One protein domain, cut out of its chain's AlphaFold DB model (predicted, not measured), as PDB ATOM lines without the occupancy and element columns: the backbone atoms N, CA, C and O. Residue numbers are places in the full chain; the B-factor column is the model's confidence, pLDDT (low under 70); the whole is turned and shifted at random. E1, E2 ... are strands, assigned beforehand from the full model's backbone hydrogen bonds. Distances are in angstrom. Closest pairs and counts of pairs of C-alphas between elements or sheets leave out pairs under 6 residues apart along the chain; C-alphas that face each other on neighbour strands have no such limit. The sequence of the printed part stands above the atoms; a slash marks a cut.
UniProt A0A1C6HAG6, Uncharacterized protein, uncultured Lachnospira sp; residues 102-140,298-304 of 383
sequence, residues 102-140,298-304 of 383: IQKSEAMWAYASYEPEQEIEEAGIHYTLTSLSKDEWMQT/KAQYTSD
ATOM      1  N   ILE A 102      11.595 -23.204  18.579       93.81
ATOM      2  CA  ILE A 102      12.043 -21.848  18.890       93.81
ATOM      3  C   ILE A 102      11.861 -20.957  17.667       93.81
ATOM      4  O   ILE A 102      11.912 -21.412  16.523       93.81
ATOM      5  N   GLN A 103      11.615 -19.673  17.910       95.75
ATOM      6  CA  GLN A 103      11.451 -18.681  16.855       95.75
ATOM      7  C   GLN A 103      12.388 -17.505  17.107       95.75
ATOM      8  O   GLN A 103      12.282 -16.829  18.128       95.75
ATOM      9  N   LYS A 104      13.251 -17.214  16.134       95.12
ATOM     10  CA  LYS A 104      14.066 -15.997  16.099       95.12
ATOM     11  C   LYS A 104      13.430 -15.003  15.143       95.12
ATOM     12  O   LYS A 104      12.967 -15.383  14.069       95.12
ATOM     13  N   SER A 105      13.349 -13.745  15.566       95.62
ATOM     14  CA  SER A 105      12.717 -12.685  14.778       95.62
ATOM     15  C   SER A 105      13.673 -11.515  14.603       95.62
ATOM     16  O   SER A 105      14.226 -11.042  15.593       95.62
ATOM     17  N   GLU A 106      13.831 -11.030  13.374       95.81
ATOM     18  CA  GLU A 106      14.708  -9.900  13.066       95.81
ATOM     19  C   GLU A 106      14.015  -8.891  12.149       95.81
ATOM     20  O   GLU A 106      13.537  -9.229  11.064       95.81
ATOM     21  N   ALA A 107      13.932  -7.643  12.618       95.06
ATOM     22  CA  ALA A 107      13.291  -6.534  11.924       95.06
ATOM     23  C   ALA A 107      14.329  -5.686  11.183       95.06
ATOM     24  O   ALA A 107      15.257  -5.152  11.787       95.06
ATOM     25  N   MET A 108      14.148  -5.536   9.876       93.94
ATOM     26  CA  MET A 108      15.086  -4.891   8.963       93.94
ATOM     27  C   MET A 108      14.326  -4.062   7.925       93.94
ATOM     28  O   MET A 108      13.117  -4.205   7.750       93.94
ATOM     29  N   TRP A 109      15.026  -3.184   7.211       93.38
ATOM     30  CA  TRP A 109      14.442  -2.531   6.041       93.38
ATOM     31  C   TRP A 109      14.294  -3.549   4.899       93.38
ATOM     32  O   TRP A 109      15.117  -4.449   4.750       93.38
ATOM     33  N   ALA A 110      13.232  -3.434   4.098       92.38
ATOM     34  CA  ALA A 110      12.746  -4.504   3.220       92.38
ATOM     35  C   ALA A 110      13.716  -4.954   2.115       92.38
ATOM     36  O   ALA A 110      13.534  -6.031   1.551       92.38
ATOM     37  N   TYR A 111      14.728  -4.146   1.789       88.75
ATOM     38  CA  TYR A 111      15.746  -4.498   0.794       88.75
ATOM     39  C   TYR A 111      17.082  -4.922   1.415       88.75
ATOM     40  O   TYR A 111      18.051  -5.155   0.691       88.75
ATOM     41  N   ALA A 112      17.147  -5.038   2.740       89.12
ATOM     42  CA  ALA A 112      18.264  -5.677   3.406       89.12
ATOM     43  C   ALA A 112      18.262  -7.189   3.138       89.12
ATOM     44  O   ALA A 112      17.209  -7.817   3.039       89.12
ATOM     45  N   SER A 113      19.450  -7.782   3.049       87.81
ATOM     46  CA  SER A 113      19.604  -9.233   2.923       87.81
ATOM     47  C   SER A 113      19.604  -9.878   4.307       87.81
ATOM     48  O   SER A 113      20.372  -9.460   5.170       87.81
ATOM     49  N   TYR A 114      18.748 -10.884   4.499       92.25
ATOM     50  CA  TYR A 114      18.683 -11.706   5.706       92.25
ATOM     51  C   TYR A 114      18.806 -13.182   5.332       92.25
ATOM     52  O   TYR A 114      17.976 -13.711   4.588       92.25
ATOM     53  N   GLU A 115      19.831 -13.838   5.863       94.06
ATOM     54  CA  GLU A 115      20.087 -15.266   5.689       94.06
ATOM     55  C   GLU A 115      20.325 -15.885   7.077       94.06
ATOM     56  O   GLU A 115      21.422 -15.752   7.618       94.06
ATOM     57  N   PRO A 116      19.301 -16.506   7.699       94.81
ATOM     58  CA  PRO A 116      19.457 -17.123   9.010       94.81
ATOM     59  C   PRO A 116      20.326 -18.383   8.933       94.81
ATOM     60  O   PRO A 116      20.286 -19.128   7.947       94.81
ATOM     61  N   GLU A 117      21.061 -18.654  10.014       95.88
ATOM     62  CA  GLU A 117      21.787 -19.915  10.192       95.88
ATOM     63  C   GLU A 117      20.818 -21.095  10.049       95.88
ATOM     64  O   GLU A 117      19.698 -21.049  10.561       95.88
ATOM     65  N   GLN A 118      21.229 -22.134   9.317       97.00
ATOM     66  CA  GLN A 118      20.387 -23.311   9.067       97.00
ATOM     67  C   GLN A 118      20.317 -24.241  10.282       97.00
ATOM     68  O   GLN A 118      19.313 -24.916  10.478       97.00
ATOM     69  N   GLU A 119      21.364 -24.244  11.100       96.25
ATOM     70  CA  GLU A 119      21.507 -25.069  12.291       96.25
ATOM     71  C   GLU A 119      22.005 -24.188  13.428       96.25
ATOM     72  O   GLU A 119      22.924 -23.393  13.231       96.25
ATOM     73  N   ILE A 120      21.397 -24.326  14.602       95.44
ATOM     74  CA  ILE A 120      21.774 -23.575  15.800       95.44
ATOM     75  C   ILE A 120      21.801 -24.494  17.017       95.44
ATOM     76  O   ILE A 120      21.127 -25.523  17.056       95.44
ATOM     77  N   GLU A 121      22.560 -24.095  18.030       94.00
ATOM     78  CA  GLU A 121      22.616 -24.778  19.318       94.00
ATOM     79  C   GLU A 121      22.240 -23.790  20.424       94.00
ATOM     80  O   GLU A 121      22.876 -22.746  20.582       94.00
ATOM     81  N   GLU A 122      21.192 -24.099  21.188       89.50
ATOM     82  CA  GLU A 122      20.752 -23.287  22.326       89.50
ATOM     83  C   GLU A 122      20.558 -24.170  23.551       89.50
ATOM     84  O   GLU A 122      19.915 -25.212  23.485       89.50
ATOM     85  N   ALA A 123      21.162 -23.770  24.674       87.62
ATOM     86  CA  ALA A 123      21.158 -24.543  25.917       87.62
ATOM     87  C   ALA A 123      21.608 -26.019  25.756       87.62
ATOM     88  O   ALA A 123      21.203 -26.877  26.535       87.62
ATOM     89  N   GLY A 124      22.464 -26.308  24.765       85.50
ATOM     90  CA  GLY A 124      22.943 -27.662  24.455       85.50
ATOM     91  C   GLY A 124      21.961 -28.523  23.649       85.50
ATOM     92  O   GLY A 124      22.179 -29.724  23.522       85.50
ATOM     93  N   ILE A 125      20.881 -27.934  23.122       87.88
ATOM     94  CA  ILE A 125      19.924 -28.588  22.225       87.88
ATOM     95  C   ILE A 125      20.197 -28.115  20.796       87.88
ATOM     96  O   ILE A 125      20.290 -26.912  20.538       87.88
ATOM     97  N   HIS A 126      20.315 -29.067  19.873       91.88
ATOM     98  CA  HIS A 126      20.470 -28.800  18.448       91.88
ATOM     99  C   HIS A 126      19.111 -28.525  17.798       91.88
ATOM    100  O   HIS A 126      18.147 -29.260  18.033       91.88
ATOM    101  N   TYR A 127      19.040 -27.482  16.969       94.69
ATOM    102  CA  TYR A 127      17.854 -27.142  16.195       94.69
ATOM    103  C   TYR A 127      18.180 -26.912  14.720       94.69
ATOM    104  O   TYR A 127      19.150 -26.234  14.383       94.69
ATOM    105  N   THR A 128      17.290 -27.383  13.848       96.31
ATOM    106  CA  THR A 128      17.335 -27.142  12.399       96.31
ATOM    107  C   THR A 128      16.253 -26.145  11.987       96.31
ATOM    108  O   THR A 128      15.121 -26.202  12.478       96.31
ATOM    109  N   LEU A 129      16.579 -25.229  11.073       97.06
ATOM    110  CA  LEU A 129      15.634 -24.279  10.491       97.06
ATOM    111  C   LEU A 129      14.571 -25.033   9.684       97.06
ATOM    112  O   LEU A 129      14.873 -25.683   8.685       97.06
ATOM    113  N   THR A 130      13.308 -24.908  10.083       95.75
ATOM    114  CA  THR A 130      12.189 -25.600   9.427       95.75
ATOM    115  C   THR A 130      11.283 -24.668   8.640       95.75
ATOM    116  O   THR A 130      10.644 -25.100   7.680       95.75
ATOM    117  N   SER A 131      11.225 -23.387   9.003       95.50
ATOM    118  CA  SER A 131      10.419 -22.402   8.285       95.50
ATOM    119  C   SER A 131      11.018 -21.004   8.381       95.50
ATOM    120  O   SER A 131      11.542 -20.599   9.417       95.50
ATOM    121  N   LEU A 132      10.896 -20.245   7.294       96.38
ATOM    122  CA  LEU A 132      11.200 -18.823   7.247       96.38
ATOM    123  C   LEU A 132       9.971 -18.087   6.720       96.38
ATOM    124  O   LEU A 132       9.534 -18.306   5.589       96.38
ATOM    125  N   SER A 133       9.421 -17.201   7.540       94.75
ATOM    126  CA  SER A 133       8.299 -16.340   7.167       94.75
ATOM    127  C   SER A 133       8.664 -14.869   7.334       94.75
ATOM    128  O   SER A 133       9.684 -14.541   7.945       94.75
ATOM    129  N   LYS A 134       7.861 -13.979   6.747       95.62
ATOM    130  CA  LYS A 134       8.072 -12.535   6.824       95.62
ATOM    131  C   LYS A 134       6.769 -11.789   7.064       95.62
ATOM    132  O   LYS A 134       5.756 -12.118   6.449       95.62
ATOM    133  N   ASP A 135       6.846 -10.755   7.891       95.50
ATOM    134  CA  ASP A 135       5.795  -9.755   8.055       95.50
ATOM    135  C   ASP A 135       6.299  -8.407   7.546       95.50
ATOM    136  O   ASP A 135       7.370  -7.951   7.946       95.50
ATOM    137  N   GLU A 136       5.536  -7.764   6.666       96.12
ATOM    138  CA  GLU A 136       5.905  -6.493   6.041       96.12
ATOM    139  C   GLU A 136       5.033  -5.358   6.578       96.12
ATOM    140  O   GLU A 136       3.821  -5.506   6.748       96.12
ATOM    141  N   TRP A 137       5.646  -4.203   6.825       96.62
ATOM    142  CA  TRP A 137       4.932  -2.977   7.170       96.62
ATOM    143  C   TRP A 137       5.668  -1.752   6.636       96.62
ATOM    144  O   TRP A 137       6.779  -1.839   6.117       96.62
ATOM    145  N   MET A 138       5.025  -0.596   6.765       95.94
ATOM    146  CA  MET A 138       5.592   0.683   6.369       95.94
ATOM    147  C   MET A 138       5.856   1.519   7.617       95.94
ATOM    148  O   MET A 138       4.962   1.689   8.447       95.94
ATOM    149  N   GLN A 139       7.076   2.023   7.768       94.00
ATOM    150  CA  GLN A 139       7.401   2.998   8.799       94.00
ATOM    151  C   GLN A 139       7.214   4.401   8.216       94.00
ATOM    152  O   GLN A 139       8.032   4.852   7.414       94.00
ATOM    153  N   THR A 140       6.127   5.060   8.613       94.25
ATOM    154  CA  THR A 140       5.738   6.394   8.137       94.25
ATOM    155  C   THR A 140       6.172   7.493   9.101       94.25
ATOM    156  O   THR A 140       6.641   7.209  10.206       94.25
ATOM    157  N   LYS A 298      10.902 -14.098  10.457       95.94
ATOM    158  CA  LYS A 298      10.645 -15.052  11.533       95.94
ATOM    159  C   LYS A 298      11.179 -16.407  11.103       95.94
ATOM    160  O   LYS A 298      10.573 -17.079  10.266       95.94
ATOM    161  N   ALA A 299      12.330 -16.763  11.656       96.94
ATOM    162  CA  ALA A 299      12.978 -18.050  11.474       96.94
ATOM    163  C   ALA A 299      12.496 -18.999  12.575       96.94
ATOM    164  O   ALA A 299      12.698 -18.736  13.762       96.94
ATOM    165  N   GLN A 300      11.817 -20.069  12.181       97.00
ATOM    166  CA  GLN A 300      11.338 -21.111  13.076       97.00
ATOM    167  C   GLN A 300      12.270 -22.310  12.982       97.00
ATOM    168  O   GLN A 300      12.540 -22.812  11.888       97.00
ATOM    169  N   TYR A 301      12.726 -22.768  14.139       96.19
ATOM    170  CA  TYR A 301      13.611 -23.907  14.268       96.19
ATOM    171  C   TYR A 301      12.937 -25.008  15.074       96.19
ATOM    172  O   TYR A 301      12.192 -24.731  16.020       96.19
ATOM    173  N   THR A 302      13.232 -26.249  14.709       94.38
ATOM    174  CA  THR A 302      12.742 -27.447  15.389       94.38
ATOM    175  C   THR A 302      13.933 -28.231  15.917       94.38
ATOM    176  O   THR A 302      14.906 -28.415  15.186       94.38
ATOM    177  N   SER A 303      13.872 -28.658  17.177       92.19
ATOM    178  CA  SER A 303      14.920 -29.492  17.762       92.19
ATOM    179  C   SER A 303      14.885 -30.904  17.199       92.19
ATOM    180  O   SER A 303      13.833 -31.371  16.750       92.19
ATOM    181  N   ASP A 304      15.988 -31.625  17.367       85.25
ATOM    182  CA  ASP A 304      15.956 -33.083  17.268       85.25
ATOM    183  C   ASP A 304      14.959 -33.678  18.288       85.25
ATOM    184  O   ASP A 304      14.727 -33.069  19.353       85.25
TER     185      ASP A 304
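What this domain is: This is residues 102 to 140 and 298 to 304 of the 383 residues of an uncharacterized protein of uncultured Lachnospira sp (UniProt A0A1C6HAG6). A narrow, curled sheet of four antiparallel strands makes a rod, its long strand E3 bent near one end, where E2 folds against it as a hairpin. E4 fills the place between E3 and E1, and the link of residues 110 to 118 folds back along the rod from the end of E1 to E2. The printed part has 46 residues with no named helix and four named strands, E1, E2, E3 and E4 along the chain, in sheet order E1, E4, E3, E2; the class is all strand. The whole is loose, with a radius of gyration of the C-alphas of 12.5 A and spans of 41 by 17 by 15 A.

Where its parts are: E3, residues 125 to 139, is the longest strand at 36.5 A and ends at C-alpha 139, (7.401, 2.998, 8.799). E4 is residues 298 to 303, 16.3 A. E1, residues 102 to 109, measures 23.3 A and begins at C-alpha 102, (12.043, -21.848, 18.890). E2 is residues 119 to 122, 10.2 A.

How they stand to each other: The sheet is strongly twisted, its C-alphas up to 5.8 A off the best plane; from edge to edge the strands' lines turn by 66 degrees and the way across it by 114 degrees. E3 bends by 68 degrees at residue 128. E4 and E3 are antiparallel at 167 degrees, with N 298 and O 133 at 2.8 A, within hydrogen-bond range. On the other side of E4, the edge strand E1 is antiparallel at 160 degrees, with N 104 and O 299 at 2.9 A. The edge strand E2 forms a hairpin with E3, with N 125 and O 122 at 2.9 A. E1 and E2 are apart.

The domain as a whole: The C-alphas of Thr 140 and Asp 304, the two farthest apart, are 41.8 A from each other. Residues 141 to 297 are not printed, and C-alphas 140 and 298 are 22.3 A apart across this cut. Of the links printed whole, E2 to E3 is tight and E1 to E2 short. The mean pLDDT of the printed part is 93.8, and no printed residue is under 70.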